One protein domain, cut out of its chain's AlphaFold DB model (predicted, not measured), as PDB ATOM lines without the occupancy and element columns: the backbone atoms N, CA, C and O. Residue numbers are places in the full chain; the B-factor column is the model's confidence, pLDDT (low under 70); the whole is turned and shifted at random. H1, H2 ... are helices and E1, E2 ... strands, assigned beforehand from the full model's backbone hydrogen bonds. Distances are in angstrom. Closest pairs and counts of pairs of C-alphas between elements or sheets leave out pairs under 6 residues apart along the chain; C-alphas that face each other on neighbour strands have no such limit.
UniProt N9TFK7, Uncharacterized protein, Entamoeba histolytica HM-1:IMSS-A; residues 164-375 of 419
ATOM      1  N   GLU A 164      36.093  50.150 -41.375       85.06
ATOM      2  CA  GLU A 164      36.527  48.742 -41.329       85.06
ATOM      3  C   GLU A 164      38.008  48.634 -40.932       85.06
ATOM      4  O   GLU A 164      38.354  47.716 -40.185       85.06
ATOM      5  N   ARG A 165      38.867  49.577 -41.364       85.38
ATOM      6  CA  ARG A 165      40.280  49.650 -40.947       85.38
ATOM      7  C   ARG A 165      40.370  50.044 -39.477       85.38
ATOM      8  O   ARG A 165      40.965  49.297 -38.706       85.38
ATOM      9  N   LEU A 166      39.705  51.125 -39.060       87.00
ATOM     10  CA  LEU A 166      39.672  51.563 -37.653       87.00
ATOM     11  C   LEU A 166      39.191  50.441 -36.712       87.00
ATOM     12  O   LEU A 166      39.766  50.219 -35.650       87.00
ATOM     13  N   LYS A 167      38.177  49.671 -37.126       87.94
ATOM     14  CA  LYS A 167      37.641  48.528 -36.368       87.94
ATOM     15  C   LYS A 167      38.569  47.308 -36.337       87.94
ATOM     16  O   LYS A 167      38.471  46.510 -35.406       87.94
ATOM     17  N   GLN A 168      39.442  47.136 -37.330       87.12
ATOM     18  CA  GLN A 168      40.500  46.119 -37.309       87.12
ATOM     19  C   GLN A 168      41.650  46.558 -36.395       87.12
ATOM     20  O   GLN A 168      42.022  45.795 -35.509       87.12
ATOM     21  N   VAL A 169      42.122  47.803 -36.527       89.38
ATOM     22  CA  VAL A 169      43.158  48.396 -35.660       89.38
ATOM     23  C   VAL A 169      42.731  48.351 -34.192       89.38
ATOM     24  O   VAL A 169      43.454  47.804 -33.369       89.38
ATOM     25  N   SER A 170      41.515  48.800 -33.862       90.31
ATOM     26  CA  SER A 170      40.987  48.758 -32.489       90.31
ATOM     27  C   SER A 170      41.031  47.355 -31.868       90.31
ATOM     28  O   SER A 170      41.336  47.236 -30.689       90.31
ATOM     29  N   LYS A 171      40.750  46.300 -32.645       91.00
ATOM     30  CA  LYS A 171      40.814  44.905 -32.179       91.00
ATOM     31  C   LYS A 171      42.240  44.389 -32.035       91.00
ATOM     32  O   LYS A 171      42.528  43.653 -31.097       91.00
ATOM     33  N   THR A 172      43.119  44.746 -32.968       92.19
ATOM     34  CA  THR A 172      44.544  44.416 -32.873       92.19
ATOM     35  C   THR A 172      45.144  45.053 -31.623       92.19
ATOM     36  O   THR A 172      45.810  44.358 -30.869       92.19
ATOM     37  N   ASN A 173      44.825  46.315 -31.322       94.62
ATOM     38  CA  ASN A 173      45.295  46.979 -30.106       94.62
ATOM     39  C   ASN A 173      44.773  46.292 -28.827       94.62
ATOM     40  O   ASN A 173      45.525  46.172 -27.866       94.62
ATOM     41  N   GLU A 174      43.532  45.789 -28.817       95.88
ATOM     42  CA  GLU A 174      42.994  44.973 -27.711       95.88
ATOM     43  C   GLU A 174      43.775  43.663 -27.520       95.88
ATOM     44  O   GLU A 174      44.167  43.340 -26.400       95.88
ATOM     45  N   ALA A 175      44.043  42.936 -28.609       96.12
ATOM     46  CA  ALA A 175      44.815  41.693 -28.584       96.12
ATOM     47  C   ALA A 175      46.290  41.911 -28.193       96.12
ATOM     48  O   ALA A 175      46.854  41.099 -27.460       96.12
ATOM     49  N   CYS A 176      46.900  43.016 -28.632       97.31
ATOM     50  CA  CYS A 176      48.257  43.401 -28.253       97.31
ATOM     51  C   CYS A 176      48.342  43.814 -26.777       97.31
ATOM     52  O   CYS A 176      49.228  43.334 -26.079       97.31
ATOM     53  N   GLN A 177      47.408  44.637 -26.277       98.19
ATOM     54  CA  GLN A 177      47.362  45.034 -24.862       98.19
ATOM     55  C   GLN A 177      47.242  43.800 -23.953       98.19
ATOM     56  O   GLN A 177      48.015  43.655 -23.010       98.19
ATOM     57  N   GLN A 178      46.338  42.870 -24.282       98.31
ATOM     58  CA  GLN A 178      46.198  41.614 -23.541       98.31
ATOM     59  C   GLN A 178      47.478  40.762 -23.594       98.31
ATOM     60  O   GLN A 178      47.879  40.208 -22.574       98.31
ATOM     61  N   ALA A 179      48.140  40.666 -24.752       98.25
ATOM     62  CA  ALA A 179      49.382  39.906 -24.895       98.25
ATOM     63  C   ALA A 179      50.547  40.514 -24.089       98.25
ATOM     64  O   ALA A 179      51.308  39.771 -23.479       98.25
ATOM     65  N   VAL A 180      50.647  41.847 -24.011       98.56
ATOM     66  CA  VAL A 180      51.604  42.523 -23.116       98.56
ATOM     67  C   VAL A 180      51.295  42.213 -21.654       98.56
ATOM     68  O   VAL A 180      52.219  41.919 -20.905       98.56
ATOM     69  N   PHE A 181      50.022  42.212 -21.243       98.69
ATOM     70  CA  PHE A 181      49.659  41.869 -19.864       98.69
ATOM     71  C   PHE A 181      50.011  40.415 -19.510       98.69
ATOM     72  O   PHE A 181      50.583  40.171 -18.453       98.69
ATOM     73  N   ILE A 182      49.719  39.466 -20.409       98.50
ATOM     74  CA  ILE A 182      50.105  38.051 -20.269       98.50
ATOM     75  C   ILE A 182      51.625  37.932 -20.101       98.50
ATOM     76  O   ILE A 182      52.087  37.255 -19.188       98.50
ATOM     77  N   GLY A 183      52.403  38.614 -20.947       98.12
ATOM     78  CA  GLY A 183      53.860  38.532 -20.898       98.12
ATOM     79  C   GLY A 183      54.490  39.194 -19.671       98.12
ATOM     80  O   GLY A 183      55.426  38.640 -19.104       98.12
ATOM     81  N   LEU A 184      53.959  40.336 -19.219       98.38
ATOM     82  CA  LEU A 184      54.420  40.976 -17.985       98.38
ATOM     83  C   LEU A 184      54.122  40.104 -16.761       98.38
ATOM     84  O   LEU A 184      55.018  39.887 -15.956       98.38
ATOM     85  N   LEU A 185      52.907  39.551 -16.643       98.19
ATOM     86  CA  LEU A 185      52.573  38.622 -15.556       98.19
ATOM     87  C   LEU A 185      53.492  37.397 -15.580       98.19
ATOM     88  O   LEU A 185      54.004  36.989 -14.543       98.19
ATOM     89  N   ASN A 186      53.774  36.848 -16.760       97.44
ATOM     90  CA  ASN A 186      54.683  35.718 -16.877       97.44
ATOM     91  C   ASN A 186      56.117  36.033 -16.402       97.44
ATOM     92  O   ASN A 186      56.719  35.197 -15.732       97.44
ATOM     93  N   MET A 187      56.622  37.248 -16.655       95.75
ATOM     94  CA  MET A 187      57.890  37.750 -16.096       95.75
ATOM     95  C   MET A 187      57.846  38.058 -14.588       95.75
ATOM     96  O   MET A 187      58.896  38.223 -13.972       95.75
ATOM     97  N   PHE A 188      56.657  38.146 -13.984       95.75
ATOM     98  CA  PHE A 188      56.457  38.227 -12.532       95.75
ATOM     99  C   PHE A 188      56.159  36.850 -11.908       95.75
ATOM    100  O   PHE A 188      55.584  36.763 -10.828       95.75
ATOM    101  N   GLY A 189      56.535  35.757 -12.580       95.25
ATOM    102  CA  GLY A 189      56.377  34.403 -12.050       95.25
ATOM    103  C   GLY A 189      54.958  33.824 -12.138       95.25
ATOM    104  O   GLY A 189      54.672  32.833 -11.467       95.25
ATOM    105  N   TYR A 190      54.061  34.403 -12.945       97.94
ATOM    106  CA  TYR A 190      52.726  33.834 -13.149       97.94
ATOM    107  C   TYR A 190      52.701  32.750 -14.229       97.94
ATOM    108  O   TYR A 190      53.232  32.894 -15.336       97.94
ATOM    109  N   GLU A 191      51.958  31.700 -13.912       97.38
ATOM    110  CA  GLU A 191      51.522  30.643 -14.810       97.38
ATOM    111  C   GLU A 191      50.189  31.034 -15.467       97.38
ATOM    112  O   GLU A 191      49.259  31.486 -14.792       97.38
ATOM    113  N   ILE A 192      50.067  30.861 -16.789       98.25
ATOM    114  CA  ILE A 192      48.873  31.292 -17.537       98.25
ATOM    115  C   ILE A 192      48.400  30.201 -18.503       98.25
ATOM    116  O   ILE A 192      49.121  29.777 -19.405       98.25
ATOM    117  N   GLY A 193      47.144  29.775 -18.353       96.94
ATOM    118  CA  GLY A 193      46.485  28.825 -19.250       96.94
ATOM    119  C   GLY A 193      45.650  29.527 -20.315       96.94
ATOM    120  O   GLY A 193      44.769  30.319 -19.979       96.94
ATOM    121  N   ILE A 194      45.858  29.222 -21.600       96.38
ATOM    122  CA  ILE A 194      45.151  29.876 -22.720       96.38
ATOM    123  C   ILE A 194      44.488  28.857 -23.650       96.38
ATOM    124  O   ILE A 194      45.148  27.978 -24.197       96.38
ATOM    125  N   GLU A 195      43.183  29.011 -23.891       93.38
ATOM    126  CA  GLU A 195      42.404  28.202 -24.837       93.38
ATOM    127  C   GLU A 195      42.987  28.256 -26.257       93.38
ATOM    128  O   GLU A 195      43.281  29.336 -26.781       93.38
ATOM    129  N   ARG A 196      43.123  27.095 -26.909       89.25
ATOM    130  CA  ARG A 196      43.728  27.020 -28.246       89.25
ATOM    131  C   ARG A 196      42.832  27.670 -29.302       89.25
ATOM    132  O   ARG A 196      41.666  27.321 -29.473       89.25
ATOM    133  N   VAL A 197      43.394  28.614 -30.057       85.38
ATOM    134  CA  VAL A 197      42.666  29.381 -31.077       85.38
ATOM    135  C   VAL A 197      42.483  28.544 -32.347       85.38
ATOM    136  O   VAL A 197      43.289  28.597 -33.271       85.38
ATOM    137  N   TYR A 198      41.372  27.807 -32.430       74.50
ATOM    138  CA  TYR A 198      41.031  26.941 -33.573       74.50
ATOM    139  C   TYR A 198      40.992  27.638 -34.948       74.50
ATOM    140  O   TYR A 198      41.078  26.964 -35.974       74.50
ATOM    141  N   LYS A 199      40.778  28.963 -35.005       77.38
ATOM    142  CA  LYS A 199      40.669  29.738 -36.257       77.38
ATOM    143  C   LYS A 199      41.283  31.132 -36.107       77.38
ATOM    144  O   LYS A 199      40.657  32.038 -35.560       77.38
ATOM    145  N   ILE A 200      42.492  31.303 -36.633       80.25
ATOM    146  CA  ILE A 200      43.236  32.573 -36.642       80.25
ATOM    147  C   ILE A 200      42.743  33.463 -37.797       80.25
ATOM    148  O   ILE A 200      42.450  32.990 -38.897       80.25
ATOM    149  N   SER A 201      42.629  34.772 -37.559       80.38
ATOM    150  CA  SER A 201      42.149  35.742 -38.551       80.38
ATOM    151  C   SER A 201      43.307  36.355 -39.336       80.38
ATOM    152  O   SER A 201      44.082  37.131 -38.787       80.38
ATOM    153  N   LYS A 202      43.348  36.144 -40.660       79.81
ATOM    154  CA  LYS A 202      44.322  36.794 -41.569       79.81
ATOM    155  C   LYS A 202      44.263  38.340 -41.584       79.81
ATOM    156  O   LYS A 202      45.070  38.966 -42.262       79.81
ATOM    157  N   LYS A 203      43.293  38.966 -40.896       80.69
ATOM    158  CA  LYS A 203      43.118  40.430 -40.794       80.69
ATOM    159  C   LYS A 203      43.510  41.027 -39.434       80.69
ATOM    160  O   LYS A 203      43.693  42.234 -39.355       80.69
ATOM    161  N   THR A 204      43.514  40.240 -38.357       84.88
ATOM    162  CA  THR A 204      43.538  40.761 -36.975       84.88
ATOM    163  C   THR A 204      44.100  39.729 -36.014       84.88
ATOM    164  O   THR A 204      43.653  38.580 -36.044       84.88
ATOM    165  N   PHE A 205      44.946  40.167 -35.090       88.69
ATOM    166  CA  PHE A 205      45.438  39.331 -33.999       88.69
ATOM    167  C   PHE A 205      44.268  38.783 -33.155       88.69
ATOM    168  O   PHE A 205      43.289  39.508 -32.927       88.69
ATOM    169  N   PRO A 206      44.298  37.504 -32.742       91.12
ATOM    170  CA  PRO A 206      43.281  36.943 -31.863       91.12
ATOM    171  C   PRO A 206      43.381  37.540 -30.454       91.12
ATOM    172  O   PRO A 206      44.440  37.512 -29.832       91.12
ATOM    173  N   LEU A 207      42.252  38.017 -29.926       94.31
ATOM    174  CA  LEU A 207      42.093  38.204 -28.485       94.31
ATOM    175  C   LEU A 207      42.013  36.806 -27.855       94.31
ATOM    176  O   LEU A 207      41.156  35.998 -28.233       94.31
ATOM    177  N   LEU A 208      42.943  36.503 -26.958       94.44
ATOM    178  CA  LEU A 208      43.155  35.171 -26.410       94.44
ATOM    179  C   LEU A 208      42.150  34.896 -25.283       94.44
ATOM    180  O   LEU A 208      41.792  35.789 -24.517       94.44
ATOM    181  N   THR A 209      41.652  33.663 -25.184       93.88
ATOM    182  CA  THR A 209      40.701  33.287 -24.122       93.88
ATOM    183  C   THR A 209      41.457  32.551 -23.025       93.88
ATOM    184  O   THR A 209      41.801  31.382 -23.171       93.88
ATOM    185  N   ILE A 210      41.758  33.269 -21.947       96.88
ATOM    186  CA  ILE A 210      42.460  32.739 -20.775       96.88
ATOM    187  C   ILE A 210      41.517  31.800 -20.006       96.88
ATOM    188  O   ILE A 210      40.318  32.059 -19.916       96.88
ATOM    189  N   LYS A 211      42.056  30.689 -19.497       95.69
ATOM    190  CA  LYS A 211      41.350  29.672 -18.703       95.69
ATOM    191  C   LYS A 211      41.684  29.760 -17.219       95.69
ATOM    192  O   LYS A 211      40.779  29.647 -16.403       95.69
ATOM    193  N   PHE A 212      42.953  29.979 -16.900       96.62
ATOM    194  CA  PHE A 212      43.448  30.141 -15.539       96.62
ATOM    195  C   PHE A 212      44.652  31.083 -15.528       96.62
ATOM    196  O   PHE A 212      45.333  31.247 -16.546       96.62
ATOM    197  N   VAL A 213      44.882  31.701 -14.375       98.06
ATOM    198  CA  VAL A 213      46.086  32.466 -14.042       98.06
ATOM    199  C   VAL A 213      46.435  32.055 -12.624       98.06
ATOM    200  O   VAL A 213      45.608  32.241 -11.732       98.06
ATOM    201  N   HIS A 214      47.622  31.493 -12.424       97.56
ATOM    202  CA  HIS A 214      48.112  31.108 -11.107       97.56
ATOM    203  C   HIS A 214      49.371  31.917 -10.777       97.56
ATOM    204  O   HIS A 214      50.234  32.098 -11.637       97.56
ATOM    205  N   ARG A 215      49.493  32.400  -9.539       96.00
ATOM    206  CA  ARG A 215      50.727  33.008  -9.025       96.00
ATOM    207  C   ARG A 215      51.551  31.911  -8.358       96.00
ATOM    208  O   ARG A 215      51.060  31.273  -7.428       96.00
ATOM    209  N   CYS A 216      52.773  31.675  -8.823       91.75
ATOM    210  CA  CYS A 216      53.673  30.721  -8.182       91.75
ATOM    211  C   CYS A 216      54.358  31.398  -6.988       91.75
ATOM    212  O   CYS A 216      55.142  32.331  -7.165       91.75
ATOM    213  N   THR A 217      54.050  30.952  -5.771       89.62
ATOM    214  CA  THR A 217      54.676  31.414  -4.523       89.62
ATOM    215  C   THR A 217      55.503  30.278  -3.898       89.62
ATOM    216  O   THR A 217      55.371  29.124  -4.318       89.62
ATOM    217  N   PRO A 218      56.355  30.550  -2.890       86.31
ATOM    218  CA  PRO A 218      57.078  29.496  -2.169       86.31
ATOM    219  C   PRO A 218      56.160  28.454  -1.508       86.31
ATOM    220  O   PRO A 218      56.570  27.311  -1.328       86.31
ATOM    221  N   ASP A 219      54.923  28.840  -1.183       87.19
ATOM    222  CA  ASP A 219      53.911  27.992  -0.545       87.19
ATOM    223  C   ASP A 219      53.076  27.174  -1.557       87.19
ATOM    224  O   ASP A 219      52.280  26.322  -1.159       87.19
ATOM    225  N   GLY A 220      53.239  27.422  -2.865       88.25
ATOM    226  CA  GLY A 220      52.562  26.709  -3.954       88.25
ATOM    227  C   GLY A 220      51.954  27.624  -5.026       88.25
ATOM    228  O   GLY A 220      52.263  28.808  -5.127       88.25
ATOM    229  N   ASN A 221      51.061  27.070  -5.853       90.12
ATOM    230  CA  ASN A 221      50.346  27.835  -6.880       90.12
ATOM    231  C   ASN A 221      49.031  28.397  -6.318       90.12
ATOM    232  O   ASN A 221      48.104  27.645  -6.020       90.12
ATOM    233  N   GLN A 222      48.927  29.724  -6.230       93.81
ATOM    234  CA  GLN A 222      47.695  30.430  -5.876       93.81
ATOM    235  C   GLN A 222      46.841  30.665  -7.132       93.81
ATOM    236  O   GLN A 222      47.272  31.390  -8.029       93.81
ATOM    237  N   ASP A 223      45.622  30.113  -7.202       95.19
ATOM    238  CA  ASP A 223      44.656  30.483  -8.250       95.19
ATOM    239  C   ASP A 223      44.101  31.896  -8.008       95.19
ATOM    240  O   ASP A 223      43.736  32.267  -6.893       95.19
ATOM    241  N   MET A 224      44.037  32.686  -9.080       95.81
ATOM    242  CA  MET A 224      43.510  34.051  -9.087       95.81
ATOM    243  C   MET A 224      41.999  34.108  -9.423       95.81
ATOM    244  O   MET A 224      41.438  35.196  -9.571       95.81
ATOM    245  N   GLU A 225      41.341  32.950  -9.591       93.50
ATOM    246  CA  GLU A 225      39.904  32.751  -9.876       93.50
ATOM    247  C   GLU A 225      39.365  33.511 -11.111       93.50
ATOM    248  O   GLU A 225      38.163  33.791 -11.230       93.50
ATOM    249  N   ILE A 226      40.239  33.859 -12.060       95.56
ATOM    250  CA  ILE A 226      39.951  34.839 -13.122       95.56
ATOM    251  C   ILE A 226      38.682  34.510 -13.933       95.56
ATOM    252  O   ILE A 226      37.881  35.397 -14.238       95.56
ATOM    253  N   MET A 227      38.440  33.228 -14.230       95.12
ATOM    254  CA  MET A 227      37.268  32.771 -14.989       95.12
ATOM    255  C   MET A 227      35.968  32.775 -14.176       95.12
ATOM    256  O   MET A 227      34.908  33.078 -14.736       95.12
ATOM    257  N   ASN A 228      36.029  32.494 -12.872       94.88
ATOM    258  CA  ASN A 228      34.867  32.541 -11.980       94.88
ATOM    259  C   ASN A 228      34.428  33.997 -11.778       94.88
ATOM    260  O   ASN A 228      33.262  34.339 -11.996       94.88
ATOM    261  N   SER A 229      35.390  34.876 -11.482       94.38
ATOM    262  CA  SER A 229      35.170  36.318 -11.346       94.38
ATOM    263  C   SER A 229      34.628  36.949 -12.635       94.38
ATOM    264  O   SER A 229      33.592  37.622 -12.597       94.38
ATOM    265  N   ALA A 230      35.241  36.666 -13.790       96.12
ATOM    266  CA  ALA A 230      34.776  37.173 -15.082       96.12
ATOM    267  C   ALA A 230      33.388  36.643 -15.477       96.12
ATOM    268  O   ALA A 230      32.599  37.368 -16.090       96.12
ATOM    269  N   THR A 231      33.054  35.402 -15.106       95.88
ATOM    270  CA  THR A 231      31.718  34.834 -15.329       95.88
ATOM    271  C   THR A 231      30.670  35.536 -14.468       95.88
ATOM    272  O   THR A 231      29.687  36.039 -15.014       95.88
ATOM    273  N   ARG A 232      30.911  35.657 -13.154       95.62
ATOM    274  CA  ARG A 232      30.016  36.328 -12.193       95.62
ATOM    275  C   ARG A 232      29.696  37.761 -12.624       95.62
ATOM    276  O   ARG A 232      28.526  38.123 -12.750       95.62
ATOM    277  N   LEU A 233      30.730  38.552 -12.921       94.31
ATOM    278  CA  LEU A 233      30.588  39.943 -13.364       94.31
ATOM    279  C   LEU A 233      29.898  40.047 -14.734       94.31
ATOM    280  O   LEU A 233      29.066  40.928 -14.959       94.31
ATOM    281  N   SER A 234      30.192  39.123 -15.656       94.06
ATOM    282  CA  SER A 234      29.523  39.081 -16.958       94.06
ATOM    283  C   SER A 234      28.034  38.756 -16.862       94.06
ATOM    284  O   SER A 234      27.272  39.235 -17.703       94.06
ATOM    285  N   GLU A 235      27.623  37.902 -15.928       93.12
ATOM    286  CA  GLU A 235      26.214  37.566 -15.713       93.12
ATOM    287  C   GLU A 235      25.486  38.699 -14.993       93.12
ATOM    288  O   GLU A 235      24.381  39.060 -15.390       93.12
ATOM    289  N   GLU A 236      26.130  39.339 -14.015       92.19
ATOM    290  CA  GLU A 236      25.603  40.509 -13.316       92.19
ATOM    291  C   GLU A 236      25.248  41.664 -14.260       92.19
ATOM    292  O   GLU A 236      24.112  42.139 -14.239       92.19
ATOM    293  N   MET A 237      26.154  42.020 -15.178       89.88
ATOM    294  CA  MET A 237      25.909  43.016 -16.236       89.88
ATOM    295  C   MET A 237      24.759  42.649 -17.199       89.88
ATOM    296  O   MET A 237      24.354  43.479 -18.015       89.88
ATOM    297  N   LEU A 238      24.242  41.416 -17.136       90.38
ATOM    298  CA  LEU A 238      23.171  40.894 -17.987       90.38
ATOM    299  C   LEU A 238      21.891  40.501 -17.228       90.38
ATOM    300  O   LEU A 238      20.910  40.158 -17.894       90.38
ATOM    301  N   LYS A 239      21.853  40.598 -15.888       87.25
ATOM    302  CA  LYS A 239      20.663  40.289 -15.063       87.25
ATOM    303  C   LYS A 239      19.434  41.098 -15.500       87.25
ATOM    304  O   LYS A 239      18.359  40.537 -15.666       87.25
ATOM    305  N   SER A 240      19.614  42.392 -15.763       78.44
ATOM    306  CA  SER A 240      18.573  43.321 -16.235       78.44
ATOM    307  C   SER A 240      18.448  43.412 -17.765       78.44
ATOM    308  O   SER A 240      17.711  44.249 -18.283       78.44
ATOM    309  N   SER A 241      19.163  42.567 -18.519       80.94
ATOM    310  CA  SER A 241      19.191  42.628 -19.983       80.94
ATOM    311  C   SER A 241      18.020  41.856 -20.604       80.94
ATOM    312  O   SER A 241      18.071  40.627 -20.756       80.94
ATOM    313  N   THR A 242      16.991  42.602 -21.020       81.06
ATOM    314  CA  THR A 242      15.797  42.165 -21.782       81.06
ATOM    315  C   THR A 242      16.093  41.866 -23.261       81.06
ATOM    316  O   THR A 242      15.250  42.022 -24.140       81.06
ATOM    317  N   VAL A 243      17.336  41.498 -23.570       78.88
ATOM    318  CA  VAL A 243      17.867  41.444 -24.931       78.88
ATOM    319  C   VAL A 243      17.911  40.009 -25.452       78.88
ATOM    320  O   VAL A 243      18.504  39.153 -24.805       78.88
ATOM    321  N   GLU A 244      17.393  39.814 -26.669       81.75
ATOM    322  CA  GLU A 244      17.599  38.671 -27.580       81.75
ATOM    323  C   GLU A 244      18.809  37.778 -27.256       81.75
ATOM    324  O   GLU A 244      19.954  38.243 -27.314       81.75
ATOM    325  N   ASP A 245      18.596  36.478 -27.029       83.06
ATOM    326  CA  ASP A 245      19.631  35.549 -26.542       83.06
ATOM    327  C   ASP A 245      20.901  35.522 -27.404       83.06
ATOM    328  O   ASP A 245      22.026  35.482 -26.901       83.06
ATOM    329  N   LYS A 246      20.754  35.636 -28.728       85.69
ATOM    330  CA  LYS A 246      21.881  35.700 -29.675       85.69
ATOM    331  C   LYS A 246      22.757  36.945 -29.471       85.69
ATOM    332  O   LYS A 246      23.971  36.903 -29.703       85.69
ATOM    333  N   LYS A 247      22.162  38.058 -29.031       86.31
ATOM    334  CA  LYS A 247      22.843  39.315 -28.687       86.31
ATOM    335  C   LYS A 247      23.325  39.289 -27.227       86.31
ATOM    336  O   LYS A 247      24.475  39.661 -26.999       86.31
ATOM    337  N   LYS A 248      22.552  38.715 -26.297       88.00
ATOM    338  CA  LYS A 248      22.931  38.448 -24.895       88.00
ATOM    339  C   LYS A 248      24.185  37.573 -24.792       88.00
ATOM    340  O   LYS A 248      25.148  37.965 -24.141       88.00
ATOM    341  N   ARG A 249      24.270  36.468 -25.549       89.00
ATOM    342  CA  ARG A 249      25.472  35.607 -25.656       89.00
ATOM    343  C   ARG A 249      26.691  36.356 -26.213       89.00
ATOM    344  O   ARG A 249      27.813  36.129 -25.760       89.00
ATOM    345  N   ARG A 250      26.491  37.283 -27.161       89.19
ATOM    346  CA  ARG A 250      27.557  38.170 -27.671       89.19
ATOM    347  C   ARG A 250      28.011  39.208 -26.642       89.19
ATOM    348  O   ARG A 250      29.197  39.526 -26.617       89.19
ATOM    349  N   GLN A 251      27.104  39.733 -25.821       91.12
ATOM    350  CA  GLN A 251      27.454  40.621 -24.711       91.12
ATOM    351  C   GLN A 251      28.182  39.847 -23.605       91.12
ATOM    352  O   GLN A 251      29.216  40.319 -23.152       91.12
ATOM    353  N   ARG A 252      27.755  38.616 -23.277       93.88
ATOM    354  CA  ARG A 252      28.431  37.741 -22.300       93.88
ATOM    355  C   ARG A 252      29.915  37.559 -22.631       93.88
ATOM    356  O   ARG A 252      30.759  37.914 -21.821       93.88
ATOM    357  N   LYS A 253      30.260  37.116 -23.851       92.75
ATOM    358  CA  LYS A 253      31.681  36.955 -24.228       92.75
ATOM    359  C   LYS A 253      32.464  38.273 -24.146       92.75
ATOM    360  O   LYS A 253      33.577  38.263 -23.649       92.75
ATOM    361  N   ARG A 254      31.879  39.412 -24.551       93.31
ATOM    362  CA  ARG A 254      32.528  40.734 -24.415       93.31
ATOM    363  C   ARG A 254      32.749  41.150 -22.964       93.31
ATOM    364  O   ARG A 254      33.780  41.739 -22.675       93.31
ATOM    365  N   ASN A 255      31.794  40.871 -22.082       95.75
ATOM    366  CA  ASN A 255      31.883  41.225 -20.670       95.75
ATOM    367  C   ASN A 255      32.913  40.341 -19.959       95.75
ATOM    368  O   ASN A 255      33.701  40.864 -19.182       95.75
ATOM    369  N   MET A 256      32.979  39.048 -20.294       96.44
ATOM    370  CA  MET A 256      34.070  38.168 -19.862       96.44
ATOM    371  C   MET A 256      35.426  38.658 -20.388       96.44
ATOM    372  O   MET A 256      36.355  38.792 -19.608       96.44
ATOM    373  N   ASP A 257      35.535  39.000 -21.675       95.69
ATOM    374  CA  ASP A 257      36.793  39.459 -22.287       95.69
ATOM    375  C   ASP A 257      37.277  40.799 -21.708       95.69
ATOM    376  O   ASP A 257      38.470  40.978 -21.465       95.69
ATOM    377  N   ALA A 258      36.354  41.727 -21.435       96.25
ATOM    378  CA  ALA A 258      36.642  42.965 -20.720       96.25
ATOM    379  C   ALA A 258      37.060  42.699 -19.267       96.25
ATOM    380  O   ALA A 258      38.059  43.254 -18.827       96.25
ATOM    381  N   SER A 259      36.343  41.826 -18.551       97.38
ATOM    382  CA  SER A 259      36.646  41.498 -17.155       97.38
ATOM    383  C   SER A 259      37.997  40.810 -17.013       97.38
ATOM    384  O   SER A 259      38.772  41.221 -16.166       97.38
ATOM    385  N   ILE A 260      38.309  39.824 -17.861       97.81
ATOM    386  CA  ILE A 260      39.611  39.140 -17.886       97.81
ATOM    387  C   ILE A 260      40.723  40.164 -18.120       97.81
ATOM    388  O   ILE A 260      41.659  40.235 -17.336       97.81
ATOM    389  N   CYS A 261      40.612  40.994 -19.163       97.75
ATOM    390  CA  CYS A 261      41.637  41.989 -19.491       97.75
ATOM    391  C   CYS A 261      41.819  43.043 -18.381       97.75
ATOM    392  O   CYS A 261      42.947  43.450 -18.112       97.75
ATOM    393  N   ASN A 262      40.733  43.437 -17.706       97.81
ATOM    394  CA  ASN A 262      40.796  44.300 -16.527       97.81
ATOM    395  C   ASN A 262      41.496  43.584 -15.359       97.81
ATOM    396  O   ASN A 262      42.441  44.136 -14.820       97.81
ATOM    397  N   SER A 263      41.132  42.338 -15.037       98.19
ATOM    398  CA  SER A 263      41.749  41.586 -13.935       98.19
ATOM    399  C   SER A 263      43.244  41.326 -14.141       98.19
ATOM    400  O   SER A 263      43.994  41.441 -13.183       98.19
ATOM    401  N   LEU A 264      43.715  41.068 -15.370       98.50
ATOM    402  CA  LEU A 264      45.163  40.989 -15.644       98.50
ATOM    403  C   LEU A 264      45.887  42.301 -15.296       98.50
ATOM    404  O   LEU A 264      46.996  42.275 -14.773       98.50
ATOM    405  N   MET A 265      45.263  43.444 -15.593       98.25
ATOM    406  CA  MET A 265      45.785  44.760 -15.230       98.25
ATOM    407  C   MET A 265      45.738  44.971 -13.711       98.25
ATOM    408  O   MET A 265      46.725  45.424 -13.143       98.25
ATOM    409  N   ASP A 266      44.649  44.574 -13.051       98.06
ATOM    410  CA  ASP A 266      44.489  44.657 -11.592       98.06
ATOM    411  C   ASP A 266      45.502  43.758 -10.841       98.06
ATOM    412  O   ASP A 266      45.892  44.073  -9.718       98.06
ATOM    413  N   TYR A 267      45.955  42.647 -11.444       98.00
ATOM    414  CA  TYR A 267      47.052  41.815 -10.924       98.00
ATOM    415  C   TYR A 267      48.425  42.466 -11.164       98.00
ATOM    416  O   TYR A 267      49.271  42.462 -10.278       98.00
ATOM    417  N   LEU A 268      48.650  43.092 -12.324       98.38
ATOM    418  CA  LEU A 268      49.890  43.832 -12.595       98.38
ATOM    419  C   LEU A 268      50.052  45.061 -11.686       98.38
ATOM    420  O   LEU A 268      51.169  45.376 -11.280       98.38
ATOM    421  N   GLU A 269      48.951  45.720 -11.316       98.25
ATOM    422  CA  GLU A 269      48.936  46.786 -10.302       98.25
ATOM    423  C   GLU A 269      49.412  46.276  -8.920       98.25
ATOM    424  O   GLU A 269      50.043  47.033  -8.181       98.25
ATOM    425  N   GLN A 270      49.205  44.990  -8.591       96.62
ATOM    426  CA  GLN A 270      49.704  44.364  -7.351       96.62
ATOM    427  C   GLN A 270      51.216  44.088  -7.395       96.62
ATOM    428  O   GLN A 270      51.881  44.230  -6.373       96.62
ATOM    429  N   GLU A 271      51.776  43.803  -8.575       96.12
ATOM    430  CA  GLU A 271      53.233  43.715  -8.802       96.12
ATOM    431  C   GLU A 271      53.897  45.100  -9.000       96.12
ATOM    432  O   GLU A 271      55.042  45.213  -9.440       96.12
ATOM    433  N   GLY A 272      53.184  46.189  -8.683       96.88
ATOM    434  CA  GLY A 272      53.710  47.557  -8.699       96.88
ATOM    435  C   GLY A 272      53.761  48.232 -10.074       96.88
ATOM    436  O   GLY A 272      54.315  49.332 -10.190       96.88
ATOM    437  N   VAL A 273      53.177  47.624 -11.112       98.25
ATOM    438  CA  VAL A 273      53.039  48.239 -12.441       98.25
ATOM    439  C   VAL A 273      52.009  49.367 -12.395       98.25
ATOM    440  O   VAL A 273      50.925  49.224 -11.832       98.25
ATOM    441  N   LYS A 274      52.323  50.503 -13.021       98.25
ATOM    442  CA  LYS A 274      51.443  51.676 -13.102       98.25
ATOM    443  C   LYS A 274      50.958  51.874 -14.533       98.25
ATOM    444  O   LYS A 274      51.707  51.672 -15.487       98.25
ATOM    445  N   PHE A 275      49.709  52.302 -14.682       98.25
ATOM    446  CA  PHE A 275      49.035  52.407 -15.973       98.25
ATOM    447  C   PHE A 275      48.378  53.774 -16.157       98.25
ATOM    448  O   PHE A 275      47.574  54.203 -15.330       98.25
ATOM    449  N   GLU A 276      48.634  54.428 -17.289       97.88
ATOM    450  CA  GLU A 276      47.851  55.589 -17.710       97.88
ATOM    451  C   GLU A 276      46.650  55.125 -18.544       97.88
ATOM    452  O   GLU A 276      46.804  54.589 -19.646       97.88
ATOM    453  N   ILE A 277      45.433  55.319 -18.028       96.81
ATOM    454  CA  ILE A 277      44.203  54.836 -18.670       96.81
ATOM    455  C   ILE A 277      43.634  55.888 -19.630       96.81
ATOM    456  O   ILE A 277      43.325  57.016 -19.252       96.81
ATOM    457  N   LYS A 278      43.385  55.482 -20.876       93.25
ATOM    458  CA  LYS A 278      42.667  56.268 -21.879       93.25
ATOM    459  C   LYS A 278      41.152  56.180 -21.665       93.25
ATOM    460  O   LYS A 278      40.549  55.106 -21.762       93.25
ATOM    461  N   GLY A 279      40.525  57.339 -21.457       88.88
ATOM    462  CA  GLY A 279      39.074  57.475 -21.308       88.88
ATOM    463  C   GLY A 279      38.299  56.790 -22.438       88.88
ATOM    464  O   GLY A 279      38.531  57.046 -23.621       88.88
ATOM    465  N   THR A 280      37.375  55.901 -22.067       87.50
ATOM    466  CA  THR A 280      36.633  55.031 -22.990       87.50
ATOM    467  C   THR A 280      35.134  55.145 -22.719       87.50
ATOM    468  O   THR A 280      34.701  55.083 -21.572       87.50
ATOM    469  N   ARG A 281      34.328  55.326 -23.775       87.19
ATOM    470  CA  ARG A 281      32.867  55.472 -23.650       87.19
ATOM    471  C   ARG A 281      32.228  54.155 -23.200       87.19
ATOM    472  O   ARG A 281      32.497  53.109 -23.790       87.19
ATOM    473  N   SER A 282      31.357  54.221 -22.197       85.88
ATOM    474  CA  SER A 282      30.548  53.087 -21.746       85.88
ATOM    475  C   SER A 282      29.399  52.776 -22.712       85.88
ATOM    476  O   SER A 282      28.990  53.608 -23.523       85.88
ATOM    477  N   ALA A 283      28.878  51.549 -22.637       85.50
ATOM    478  CA  ALA A 283      27.720  51.102 -23.403       85.50
ATOM    479  C   ALA A 283      26.825  50.211 -22.531       85.50
ATOM    480  O   ALA A 283      27.312  49.438 -21.709       85.50
ATOM    481  N   GLN A 284      25.506  50.304 -22.711       85.75
ATOM    482  CA  GLN A 284      24.542  49.618 -21.846       85.75
ATOM    483  C   GLN A 284      24.740  48.087 -21.856       85.75
ATOM    484  O   GLN A 284      25.003  47.483 -22.905       85.75
ATOM    485  N   TYR A 285      24.634  47.466 -20.675       86.31
ATOM    486  CA  TYR A 285      24.844  46.024 -20.440       86.31
ATOM    487  C   TYR A 285      26.210  45.482 -20.915       86.31
ATOM    488  O   TYR A 285      26.365  44.279 -21.147       86.31
ATOM    489  N   THR A 286      27.194  46.366 -21.117       89.62
ATOM    490  CA  THR A 286      28.513  46.028 -21.658       89.62
ATOM    491  C   THR A 286      29.607  46.578 -20.747       89.62
ATOM    492  O   THR A 286      29.703  47.790 -20.563       89.62
ATOM    493  N   MET A 287      30.444  45.702 -20.190       92.38
ATOM    494  CA  MET A 287      31.578  46.123 -19.364       92.38
ATOM    495  C   MET A 287      32.609  46.875 -20.217       92.38
ATOM    496  O   MET A 287      32.911  46.481 -21.347       92.38
ATOM    497  N   VAL A 288      33.171  47.955 -19.668       93.00
ATOM    498  CA  VAL A 288      34.263  48.698 -20.306       93.00
ATOM    499  C   VAL A 288      35.588  47.997 -20.015       93.00
ATOM    500  O   VAL A 288      36.002  47.878 -18.864       93.00
ATOM    501  N   MET A 289      36.267  47.554 -21.071       95.19
ATOM    502  CA  MET A 289      37.665  47.128 -20.996       95.19
ATOM    503  C   MET A 289      38.553  48.371 -20.856       95.19
ATOM    504  O   MET A 289      38.537  49.218 -21.759       95.19
ATOM    505  N   LYS A 290      39.328  48.467 -19.766       96.25
ATOM    506  CA  LYS A 290      40.346  49.505 -19.539       96.25
ATOM    507  C   LYS A 290      41.279  49.563 -20.761       96.25
ATOM    508  O   LYS A 290      41.741  48.528 -21.249       96.25
ATOM    509  N   LYS A 291      41.538  50.764 -21.287       96.00
ATOM    510  CA  LYS A 291      42.463  50.990 -22.413       96.00
ATOM    511  C   LYS A 291      43.702  51.684 -21.892       96.00
ATOM    512  O   LYS A 291      43.577  52.750 -21.299       96.00
ATOM    513  N   VAL A 292      44.873  51.106 -22.113       97.25
ATOM    514  CA  VAL A 292      46.135  51.670 -21.625       97.25
ATOM    515  C   VAL A 292      46.766  52.551 -22.700       97.25
ATOM    516  O   VAL A 292      46.876  52.141 -23.856       97.25
ATOM    517  N   LYS A 293      47.165  53.766 -22.312       96.62
ATOM    518  CA  LYS A 293      48.006  54.666 -23.109       96.62
ATOM    519  C   LYS A 293      49.480  54.328 -22.889       96.62
ATOM    520  O   LYS A 293      50.144  53.965 -23.849       96.62
ATOM    521  N   ASP A 294      49.935  54.394 -21.640       97.62
ATOM    522  CA  ASP A 294      51.316  54.117 -21.238       97.62
ATOM    523  C   ASP A 294      51.347  53.162 -20.031       97.62
ATOM    524  O   ASP A 294      50.440  53.185 -19.195       97.62
ATOM    525  N   ILE A 295      52.405  52.353 -19.930       98.25
ATOM    526  CA  ILE A 295      52.738  51.518 -18.765       98.25
ATOM    527  C   ILE A 295      54.063  52.015 -18.184       98.25
ATOM    528  O   ILE A 295      55.040  52.128 -18.922       98.25
ATOM    529  N   ASP A 296      54.119  52.258 -16.878       97.81
ATOM    530  CA  ASP A 296      55.327  52.632 -16.139       97.81
ATOM    531  C   ASP A 296      55.633  51.553 -15.083       97.81
ATOM    532  O   ASP A 296      54.798  51.251 -14.233       97.81
ATOM    533  N   LEU A 297      56.824  50.948 -15.135       96.69
ATOM    534  CA  LEU A 297      57.209  49.807 -14.290       96.69
ATOM    535  C   LEU A 297      58.717  49.754 -14.018       96.69
ATOM    536  O   LEU A 297      59.504  50.326 -14.769       96.69
ATOM    537  N   VAL A 298      59.135  49.036 -12.975       92.75
ATOM    538  CA  VAL A 298      60.555  48.755 -12.711       92.75
ATOM    539  C   VAL A 298      60.877  47.343 -13.193       92.75
ATOM    540  O   VAL A 298      60.289  46.380 -12.716       92.75
ATOM    541  N   LEU A 299      61.819  47.214 -14.128       88.00
ATOM    542  CA  LEU A 299      62.334  45.925 -14.604       88.00
ATOM    543  C   LEU A 299      63.857  45.987 -14.722       88.00
ATOM    544  O   LEU A 299      64.411  46.973 -15.212       88.00
ATOM    545  N   PHE A 300      64.534  44.919 -14.289       83.19
ATOM    546  CA  PHE A 300      66.001  44.815 -14.283       83.19
ATOM    547  C   PHE A 300      66.672  46.001 -13.556       83.19
ATOM    548  O   PHE A 300      67.609  46.618 -14.066       83.19
ATOM    549  N   ASN A 301      66.128  46.358 -12.384       87.25
ATOM    550  CA  ASN A 301      66.535  47.491 -11.539       87.25
ATOM    551  C   ASN A 301      66.540  48.861 -12.249       87.25
ATOM    552  O   ASN A 301      67.257  49.776 -11.846       87.25
ATOM    553  N   LYS A 302      65.738  49.022 -13.310       90.62
ATOM    554  CA  LYS A 302      65.596  50.272 -14.067       90.62
ATOM    555  C   LYS A 302      64.124  50.623 -14.238       90.62
ATOM    556  O   LYS A 302      63.310  49.758 -14.561       90.62
ATOM    557  N   GLN A 303      63.791  51.903 -14.079       94.69
ATOM    558  CA  GLN A 303      62.487  52.413 -14.496       94.69
ATOM    559  C   GLN A 303      62.366  52.251 -16.016       94.69
ATOM    560  O   GLN A 303      63.236  52.681 -16.777       94.69
ATOM    561  N   ARG A 304      61.284  51.616 -16.457       94.25
ATOM    562  CA  ARG A 304      60.896  51.458 -17.854       94.25
ATOM    563  C   ARG A 304      59.544  52.137 -18.066       94.25
ATOM    564  O   ARG A 304      58.707  52.169 -17.162       94.25
ATOM    565  N   LYS A 305      59.347  52.650 -19.278       96.31
ATOM    566  CA  LYS A 305      58.063  53.134 -19.784       96.31
ATOM    567  C   LYS A 305      57.792  52.447 -21.117       96.31
ATOM    568  O   LYS A 305      58.691  52.378 -21.950       96.31
ATOM    569  N   ILE A 306      56.581  51.931 -21.288       97.44
ATOM    570  CA  ILE A 306      56.094  51.273 -22.503       97.44
ATOM    571  C   ILE A 306      54.933  52.129 -23.013       97.44
ATOM    572  O   ILE A 306      53.881  52.182 -22.377       97.44
ATOM    573  N   ASN A 307      55.122  52.842 -24.124       97.31
ATOM    574  CA  ASN A 307      54.094  53.724 -24.683       97.31
ATOM    575  C   ASN A 307      53.115  52.961 -25.596       97.31
ATOM    576  O   ASN A 307      53.351  51.809 -25.962       97.31
ATOM    577  N   GLN A 308      52.023  53.599 -26.028       95.56
ATOM    578  CA  GLN A 308      50.990  52.959 -26.858       95.56
ATOM    579  C   GLN A 308      51.530  52.246 -28.118       95.56
ATOM    580  O   GLN A 308      50.971  51.210 -28.493       95.56
ATOM    581  N   LYS A 309      52.583  52.769 -28.769       94.75
ATOM    582  CA  LYS A 309      53.246  52.135 -29.924       94.75
ATOM    583  C   LYS A 309      53.986  50.865 -29.504       94.75
ATOM    584  O   LYS A 309      53.859  49.838 -30.170       94.75
ATOM    585  N   ASP A 310      54.692  50.920 -28.381       96.25
ATOM    586  CA  ASP A 310      55.441  49.798 -27.813       96.25
ATOM    587  C   ASP A 310      54.491  48.675 -27.377       96.25
ATOM    588  O   ASP A 310      54.719  47.518 -27.723       96.25
ATOM    589  N   ILE A 311      53.364  49.013 -26.726       97.62
ATOM    590  CA  ILE A 311      52.300  48.056 -26.365       97.62
ATOM    591  C   ILE A 311      51.819  47.292 -27.608       97.62
ATOM    592  O   ILE A 311      51.622  46.078 -27.563       97.62
ATOM    593  N   VAL A 312      51.649  47.987 -28.739       95.25
ATOM    594  CA  VAL A 312      51.289  47.343 -30.007       95.25
ATOM    595  C   VAL A 312      52.440  46.485 -30.534       95.25
ATOM    596  O   VAL A 312      52.188  45.338 -30.893       95.25
ATOM    597  N   ASN A 313      53.681  46.985 -30.565       94.56
ATOM    598  CA  ASN A 313      54.823  46.250 -31.118       94.56
ATOM    599  C   ASN A 313      55.119  44.967 -30.320       94.56
ATOM    600  O   ASN A 313      55.014  43.868 -30.865       94.56
ATOM    601  N   ILE A 314      55.379  45.093 -29.014       96.25
ATOM    602  CA  ILE A 314      55.601  43.976 -28.081       96.25
ATOM    603  C   ILE A 314      54.418  42.998 -28.142       96.25
ATOM    604  O   ILE A 314      54.603  41.794 -28.312       96.25
ATOM    605  N   GLY A 315      53.189  43.521 -28.080       97.00
ATOM    606  CA  GLY A 315      51.975  42.713 -28.098       97.00
ATOM    607  C   GLY A 315      51.786  41.904 -29.383       97.00
ATOM    608  O   GLY A 315      51.319  40.771 -29.305       97.00
ATOM    609  N   LYS A 316      52.199  42.414 -30.556       94.44
ATOM    610  CA  LYS A 316      52.202  41.631 -31.807       94.44
ATOM    611  C   LYS A 316      53.197  40.464 -31.736       94.44
ATOM    612  O   LYS A 316      52.873  39.372 -32.199       94.44
ATOM    613  N   TYR A 317      54.391  40.676 -31.175       94.50
ATOM    614  CA  TYR A 317      55.398  39.620 -31.024       94.50
ATOM    615  C   TYR A 317      54.931  38.529 -30.050       94.50
ATOM    616  O   TYR A 317      54.899  37.362 -30.436       94.50
ATOM    617  N   ILE A 318      54.468  38.898 -28.850       96.44
ATOM    618  CA  ILE A 318      53.971  37.929 -27.856       96.44
ATOM    619  C   ILE A 318      52.738  37.187 -28.387       96.44
ATOM    620  O   ILE A 318      52.684  35.964 -28.323       96.44
ATOM    621  N   ASN A 319      51.758  37.881 -28.978       95.19
ATOM    622  CA  ASN A 319      50.556  37.223 -29.499       95.19
ATOM    623  C   ASN A 319      50.897  36.209 -30.614       95.19
ATOM    624  O   ASN A 319      50.342  35.112 -30.628       95.19
ATOM    625  N   ASN A 320      51.864  36.519 -31.489       91.56
ATOM    626  CA  ASN A 320      52.375  35.555 -32.470       91.56
ATOM    627  C   ASN A 320      53.127  34.383 -31.828       91.56
ATOM    628  O   ASN A 320      52.963  33.263 -32.302       91.56
ATOM    629  N   HIS A 321      53.922  34.606 -30.775       92.38
ATOM    630  CA  HIS A 321      54.601  33.530 -30.037       92.38
ATOM    631  C   HIS A 321      53.596  32.542 -29.438       92.38
ATOM    632  O   HIS A 321      53.615  31.354 -29.754       92.38
ATOM    633  N   LEU A 322      52.609  33.048 -28.698       93.19
ATOM    634  CA  LEU A 322      51.547  32.230 -28.105       93.19
ATOM    635  C   LEU A 322      50.729  31.488 -29.179       93.19
ATOM    636  O   LEU A 322      50.359  30.327 -29.007       93.19
ATOM    637  N   VAL A 323      50.504  32.106 -30.343       89.88
ATOM    638  CA  VAL A 323      49.887  31.444 -31.505       89.88
ATOM    639  C   VAL A 323      50.816  30.397 -32.152       89.88
ATOM    640  O   VAL A 323      50.322  29.382 -32.645       89.88
ATOM    641  N   LYS A 324      52.147  30.561 -32.111       87.38
ATOM    642  CA  LYS A 324      53.125  29.534 -32.522       87.38
ATOM    643  C   LYS A 324      53.168  28.347 -31.550       87.38
ATOM    644  O   LYS A 324      53.211  27.216 -32.026       87.38
ATOM    645  N   MET A 325      53.017  28.553 -30.239       87.19
ATOM    646  CA  MET A 325      52.788  27.460 -29.268       87.19
ATOM    647  C   MET A 325      51.470  26.713 -29.562       87.19
ATOM    648  O   MET A 325      51.377  25.484 -29.472       87.19
ATOM    649  N   MET A 326      50.448  27.436 -30.039       86.56
ATOM    650  CA  MET A 326      49.229  26.857 -30.626       86.56
ATOM    651  C   MET A 326      49.432  26.266 -32.041       86.56
ATOM    652  O   MET A 326      48.463  25.834 -32.664       86.56
ATOM    653  N   GLY A 327      50.674  26.168 -32.527       76.19
ATOM    654  CA  GLY A 327      51.085  25.539 -33.788       76.19
ATOM    655  C   GLY A 327      50.804  26.348 -35.056       76.19
ATOM    656  O   GLY A 327      50.769  25.777 -36.147       76.19
ATOM    657  N   GLY A 328      50.594  27.659 -34.925       69.50
ATOM    658  CA  GLY A 328      50.393  28.575 -36.045       69.50
ATOM    659  C   GLY A 328      49.121  28.299 -36.852       69.50
ATOM    660  O   GLY A 328      48.182  27.646 -36.396       69.50
ATOM    661  N   LEU A 329      49.078  28.801 -38.090       59.19
ATOM    662  CA  LEU A 329      47.895  28.692 -38.953       59.19
ATOM    663  C   LEU A 329      47.743  27.302 -39.606       59.19
ATOM    664  O   LEU A 329      46.729  27.042 -40.254       59.19
ATOM    665  N   LYS A 330      48.740  26.419 -39.457       58.12
ATOM    666  CA  LYS A 330      48.903  25.185 -40.246       58.12
ATOM    667  C   LYS A 330      48.498  23.896 -39.501       58.12
ATOM    668  O   LYS A 330      48.632  22.812 -40.068       58.12
ATOM    669  N   ARG A 331      47.997  23.968 -38.253       57.12
ATOM    670  CA  ARG A 331      47.625  22.764 -37.474       57.12
ATOM    671  C   ARG A 331      46.502  21.950 -38.125       57.12
ATOM    672  O   ARG A 331      45.380  22.420 -38.299       57.12
ATOM    673  N   ARG A 332      46.785  20.662 -38.346       51.31
ATOM    674  CA  ARG A 332      45.772  19.597 -38.413       51.31
ATOM    675  C   ARG A 332      45.303  19.298 -36.979       51.31
ATOM    676  O   ARG A 332      46.107  19.360 -36.048       51.31
ATOM    677  N   ALA A 333      44.019  19.005 -36.781       47.03
ATOM    678  CA  ALA A 333      43.453  18.780 -35.447       47.03
ATOM    679  C   ALA A 333      43.840  17.389 -34.908       47.03
ATOM    680  O   ALA A 333      43.230  16.398 -35.295       47.03
ATOM    681  N   ILE A 334      44.885  17.323 -34.072       51.16
ATOM    682  CA  ILE A 334      45.448  16.056 -33.549       51.16
ATOM    683  C   ILE A 334      45.726  16.098 -32.030       51.16
ATOM    684  O   ILE A 334      45.618  15.073 -31.367       51.16
ATOM    685  N   SER A 335      46.053  17.257 -31.445       60.16
ATOM    686  CA  SER A 335      46.298  17.357 -29.993       60.16
ATOM    687  C   SER A 335      44.985  17.453 -29.205       60.16
ATOM    688  O   SER A 335      44.129  18.279 -29.522       60.16
ATOM    689  N   SER A 336      44.858  16.619 -28.170       67.44
ATOM    690  CA  SER A 336      43.722  16.533 -27.240       67.44
ATOM    691  C   SER A 336      43.659  17.673 -26.214       67.44
ATOM    692  O   SER A 336      42.625  17.889 -25.581       67.44
ATOM    693  N   GLU A 337      44.751  18.418 -26.043       75.19
ATOM    694  CA  GLU A 337      44.866  19.502 -25.070       75.19
ATOM    695  C   GLU A 337      44.055  20.727 -25.521       75.19
ATOM    696  O   GLU A 337      44.325  21.325 -26.566       75.19
ATOM    697  N   GLN A 338      43.082  21.148 -24.711       84.62
ATOM    698  CA  GLN A 338      42.199  22.277 -25.043       84.62
ATOM    699  C   GLN A 338      42.862  23.655 -24.846       84.62
ATOM    700  O   GLN A 338      42.370  24.665 -25.359       84.62
ATOM    701  N   PHE A 339      43.980  23.713 -24.118       90.38
ATOM    702  CA  PHE A 339      44.735  24.929 -23.814       90.38
ATOM    703  C   PHE A 339      46.242  24.746 -24.061       90.38
ATOM    704  O   PHE A 339      46.729  23.636 -24.264       90.38
ATOM    705  N   ILE A 340      46.990  25.845 -24.118       93.31
ATOM    706  CA  ILE A 340      48.434  25.862 -23.840       93.31
ATOM    707  C   ILE A 340      48.641  26.348 -22.402       93.31
ATOM    708  O   ILE A 340      47.832  27.136 -21.905       93.31
ATOM    709  N   ARG A 341      49.702  25.878 -21.748       95.19
ATOM    710  CA  ARG A 341      50.190  26.391 -20.465       95.19
ATOM    711  C   ARG A 341      51.448  27.205 -20.751       95.19
ATOM    712  O   ARG A 341      52.301  26.756 -21.512       95.19
ATOM    713  N   ILE A 342      51.500  28.409 -20.206       96.19
ATOM    714  CA  ILE A 342      52.666  29.286 -20.214       96.19
ATOM    715  C   ILE A 342      53.280  29.130 -18.825       96.19
ATOM    716  O   ILE A 342      52.680  29.574 -17.842       96.19
ATOM    717  N   GLU A 343      54.410  28.430 -18.746       95.31
ATOM    718  CA  GLU A 343      55.149  28.235 -17.494       95.31
ATOM    719  C   GLU A 343      55.801  29.564 -17.055       95.31
ATOM    720  O   GLU A 343      56.166  30.362 -17.926       95.31
ATOM    721  N   PRO A 344      55.960  29.830 -15.745       96.00
ATOM    722  CA  PRO A 344      56.568  31.059 -15.226       96.00
ATOM    723  C   PRO A 344      57.923  31.407 -15.859       96.00
ATOM    724  O   PRO A 344      58.768  30.534 -16.042       96.00
ATOM    725  N   ASN A 345      58.157  32.698 -16.120       94.50
ATOM    726  CA  ASN A 345      59.398  33.233 -16.694       94.50
ATOM    727  C   ASN A 345      59.789  32.593 -18.045       94.50
ATOM    728  O   ASN A 345      60.952  32.243 -18.256       94.50
ATOM    729  N   GLU A 346      58.838  32.440 -18.975       95.25
ATOM    730  CA  GLU A 346      59.094  31.821 -20.278       95.25
ATOM    731  C   GLU A 346      60.227  32.578 -21.013       95.25
ATOM    732  O   GLU A 346      60.128  33.803 -21.201       95.25
ATOM    733  N   PRO A 347      61.311  31.896 -21.446       93.81
ATOM    734  CA  PRO A 347      62.475  32.574 -22.013       93.81
ATOM    735  C   PRO A 347      62.150  33.411 -23.251       93.81
ATOM    736  O   PRO A 347      62.626  34.537 -23.363       93.81
ATOM    737  N   ASP A 348      61.303  32.915 -24.155       93.75
ATOM    738  CA  ASP A 348      60.942  33.624 -25.389       93.75
ATOM    739  C   ASP A 348      60.115  34.890 -25.117       93.75
ATOM    740  O   ASP A 348      60.374  35.943 -25.706       93.75
ATOM    741  N   VAL A 349      59.177  34.832 -24.165       94.12
ATOM    742  CA  VAL A 349      58.409  35.999 -23.699       94.12
ATOM    743  C   VAL A 349      59.344  37.036 -23.076       94.12
ATOM    744  O   VAL A 349      59.326  38.205 -23.473       94.12
ATOM    745  N   THR A 350      60.214  36.605 -22.162       93.06
ATOM    746  CA  THR A 350      61.210  37.460 -21.494       93.06
ATOM    747  C   THR A 350      62.167  38.107 -22.505       93.06
ATOM    748  O   THR A 350      62.433  39.313 -22.448       93.06
ATOM    749  N   ASN A 351      62.619  37.340 -23.501       92.38
ATOM    750  CA  ASN A 351      63.481  37.809 -24.584       92.38
ATOM    751  C   ASN A 351      62.806  38.867 -25.469       92.38
ATOM    752  O   ASN A 351      63.489  39.777 -25.938       92.38
ATOM    753  N   ILE A 352      61.486  38.821 -25.691       94.75
ATOM    754  CA  ILE A 352      60.780  39.875 -26.445       94.75
ATOM    755  C   ILE A 352      60.867  41.224 -25.708       94.75
ATOM    756  O   ILE A 352      61.164  42.243 -26.340       94.75
ATOM    757  N   PHE A 353      60.683  41.246 -24.382       93.69
ATOM    758  CA  PHE A 353      60.841  42.472 -23.586       93.69
ATOM    759  C   PHE A 353      62.296  42.948 -23.528       93.69
ATOM    760  O   PHE A 353      62.547  44.135 -23.734       93.69
ATOM    761  N   LEU A 354      63.265  42.049 -23.315       91.19
ATOM    762  CA  LEU A 354      64.694  42.393 -23.334       91.19
ATOM    763  C   LEU A 354      65.115  42.995 -24.684       91.19
ATOM    764  O   LEU A 354      65.728  44.063 -24.719       91.19
ATOM    765  N   ASN A 355      64.728  42.370 -25.799       91.12
ATOM    766  CA  ASN A 355      65.009  42.881 -27.140       91.12
ATOM    767  C   ASN A 355      64.355  44.247 -27.385       91.12
ATOM    768  O   ASN A 355      64.984  45.118 -27.984       91.12
ATOM    769  N   HIS A 356      63.129  44.480 -26.902       93.00
ATOM    770  CA  HIS A 356      62.499  45.800 -26.987       93.00
ATOM    771  C   HIS A 356      63.280  46.854 -26.190       93.00
ATOM    772  O   HIS A 356      63.667  47.887 -26.735       93.00
ATOM    773  N   PHE A 357      63.579  46.568 -24.924       89.94
ATOM    774  CA  PHE A 357      64.257  47.489 -24.011       89.94
ATOM    775  C   PHE A 357      65.733  47.763 -24.334       89.94
ATOM    776  O   PHE A 357      66.307  48.691 -23.754       89.94
ATOM    777  N   ASN A 358      66.318  46.977 -25.241       88.38
ATOM    778  CA  ASN A 358      67.657  47.150 -25.804       88.38
ATOM    779  C   ASN A 358      67.638  47.739 -27.234       88.38
ATOM    780  O   ASN A 358      68.692  47.866 -27.848       88.38
ATOM    781  N   GLY A 359      66.464  48.079 -27.787       86.62
ATOM    782  CA  GLY A 359      66.325  48.632 -29.144       86.62
ATOM    783  C   GLY A 359      66.519  47.622 -30.287       86.62
ATOM    784  O   GLY A 359      66.609  48.019 -31.445       86.62
ATOM    785  N   LEU A 360      66.574  46.323 -29.979       81.12
ATOM    786  CA  LEU A 360      66.804  45.231 -30.933       81.12
ATOM    787  C   LEU A 360      65.505  44.710 -31.573       81.12
ATOM    788  O   LEU A 360      65.534  44.091 -32.640       81.12
ATOM    789  N   LEU A 361      64.351  44.949 -30.938       83.25
ATOM    790  CA  LEU A 361      63.050  44.537 -31.463       83.25
ATOM    791  C   LEU A 361      62.636  45.433 -32.641       83.25
ATOM    792  O   LEU A 361      62.102  46.526 -32.444       83.25
ATOM    793  N   LYS A 362      62.866  44.936 -33.863       82.44
ATOM    794  CA  LYS A 362      62.448  45.565 -35.127       82.44
ATOM    795  C   LYS A 362      60.979  46.011 -35.057       82.44
ATOM    796  O   LYS A 362      60.138  45.343 -34.451       82.44
ATOM    797  N   GLU A 363      60.652  47.137 -35.690       78.81
ATOM    798  CA  GLU A 363      59.257  47.569 -35.774       78.81
ATOM    799  C   GLU A 363      58.452  46.607 -36.646       78.81
ATOM    800  O   GLU A 363      58.798  46.321 -37.794       78.81
ATOM    801  N   PHE A 364      57.359  46.100 -36.090       74.31
ATOM    802  CA  PHE A 364      56.480  45.182 -36.784       74.31
ATOM    803  C   PHE A 364      55.606  45.965 -37.772       74.31
ATOM    804  O   PHE A 364      54.596  46.563 -37.384       74.31
ATOM    805  N   ASP A 365      56.002  45.906 -39.041       64.19
ATOM    806  CA  ASP A 365      55.368  46.492 -40.229       64.19
ATOM    807  C   ASP A 365      53.818  46.340 -40.278       64.19
ATOM    808  O   ASP A 365      53.206  45.460 -39.666       64.19
ATOM    809  N   GLU A 366      53.143  47.250 -40.985       55.97
ATOM    810  CA  GLU A 366      51.713  47.132 -41.302       55.97
ATOM    811  C   GLU A 366      51.449  46.191 -42.492       55.97
ATOM    812  O   GLU A 366      50.334  45.675 -42.628       55.97
ATOM    813  N   SER A 367      52.441  45.940 -43.359       51.59
ATOM    814  CA  SER A 367      52.294  45.015 -44.491       51.59
ATOM    815  C   SER A 367      52.268  43.543 -44.044       51.59
ATOM    816  O   SER A 367      51.473  42.752 -44.580       51.59
ATOM    817  N   THR A 368      53.033  43.197 -42.998       50.31
ATOM    818  CA  THR A 368      52.923  41.929 -42.270       50.31
ATOM    819  C   THR A 368      51.596  41.876 -41.508       50.31
ATOM    820  O   THR A 368      51.412  42.374 -40.399       50.31
ATOM    821  N   LYS A 369      50.615  41.229 -42.136       52.22
ATOM    822  CA  LYS A 369      49.355  40.818 -41.494       52.22
ATOM    823  C   LYS A 369      49.628  39.661 -40.516       52.22
ATOM    824  O   LYS A 369      50.762  39.211 -40.385       52.22
ATOM    825  N   CYS A 370      48.581  39.071 -39.929       50.62
ATOM    826  CA  CYS A 370      48.646  37.718 -39.343       50.62
ATOM    827  C   CYS A 370      48.774  36.636 -40.442       50.62
ATOM    828  O   CYS A 370      47.945  35.731 -40.548       50.62
ATOM    829  N   ILE A 371      49.759  36.803 -41.321       47.16
ATOM    830  CA  ILE A 371      50.301  35.783 -42.215       47.16
ATOM    831  C   ILE A 371      51.373  35.042 -41.416       47.16
ATOM    832  O   ILE A 371      51.946  35.612 -40.487       47.16
ATOM    833  N   ASP A 372      51.606  33.777 -41.753       45.66
ATOM    834  CA  ASP A 372      52.626  32.950 -41.124       45.66
ATOM    835  C   ASP A 372      53.962  33.695 -41.025       45.66
ATOM    836  O   ASP A 372      54.620  33.978 -42.026       45.66
ATOM    837  N   ILE A 373      54.376  33.985 -39.788       43.81
ATOM    838  CA  ILE A 373      55.760  34.336 -39.479       43.81
ATOM    839  C   ILE A 373      56.559  33.030 -39.516       43.81
ATOM    840  O   ILE A 373      57.069  32.548 -38.504       43.81
ATOM    841  N   ASP A 374      56.709  32.509 -40.733       39.91
ATOM    842  CA  ASP A 374      57.798  31.628 -41.160       39.91
ATOM    843  C   ASP A 374      59.114  32.447 -41.241       39.91
ATOM    844  O   ASP A 374      59.932  32.275 -42.140       39.91
ATOM    845  N   TYR A 375      59.306  33.394 -40.308       40.66
ATOM    846  CA  TYR A 375      60.598  34.005 -40.023       40.66
ATOM    847  C   TYR A 375      61.417  32.904 -39.374       40.66
ATOM    848  O   TYR A 375      61.199  32.557 -38.209       40.66
TER     849      TYR A 375
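AT A GLANCE: This is residues 164 to 375 of the 419 residues of an uncharacterized protein of Entamoeba histolytica HM-1:IMSS-A (UniProt N9TFK7). The long helix H1 runs through the middle between two separate small antiparallel sheets, E3 E2 E1 E7 and E4 E5 E6, and H4 crosses it. H5 is side by side with H4, while H3 reaches from H1 out to one side with H2 packed on it. The printed part has 212 residues, with five named helices and seven named strands in the order H1 E1 E2 E3 H2 H3 E4 E5 E6 H4 E7 H5; the class is mixed, helices and strands. The whole is compact, with a radius of gyration of the C-alphas of 17.2 A and spans of 52 by 39 by 38 A.

HOW THE PARTS SIT: H1, residues 164 to 187, is the hub and touches three helices. E1, residues 190 to 195, E2, residues 210 to 217, and E3, residues 220 to 223, form a meander, each strand the antiparallel neighbour of the one before; N 193 and O 212, 3.0 A, and N 217 and O 220, 2.9 A, are within hydrogen-bond range. E7, residues 339 to 342, is antiparallel to E1, with N 194 and O 340 at 2.9 A. H1 only grazes this sheet, with residues 182 to 186. H2, residues 226 to 236, only grazes it with residues 226 to 228, and touches H3, residues 245 to 270, at a steep tilt of 47 degrees, opposite ways; their closest C-alphas are those of Ser 234 and Asn 255, 4.9 A. H3 touches H1 with residues 261 to 268 alone, at a steep tilt of 42 degrees, the same way; the closest C-alphas are those of Gln 178 and Cys 261, 6.1 A. E4, residues 274 to 278, E5, residues 291 to 299, and E6, residues 302 to 306, form a second meander, with N 276 and O 294 at 2.9 A and N 304 and O 297 at 2.8 A; E5 bends by 59 degrees at residue 294. H4, residues 308 to 325, touches H1 about perpendicular, at 74 degrees, the C-alphas of Cys 176 and Gly 315 closest at 3.8 A. H5, residues 347 to 357, touches H4 at a shallow tilt of 20 degrees, opposite ways, Ile 318 and Val 349 having the closest C-alphas, 6.4 A. In H2, H4 and H5 every O i to N i+4 pair is within hydrogen-bond range; in H1 19 of 20 are, in H3 20 of 22.

IN THESE COORDINATES: H1 begins at C-alpha 164 (36.527, 48.742, -41.329) and is 34.8 A long; H3 measures 36.7 A, H4 25.7 A and E5 21.9 A. H5 ends at C-alpha 357 (64.257, 47.489, -24.011).

THE WHOLE: The C-alphas farthest apart, of Thr 242 and Asn 358, are 52.3 A apart. The printed part has no cut. Long links join E1 to E2, E4 to E5 and H4 to E7. The pLDDT is under 70 in residues 328 to 336 and 365 to 375.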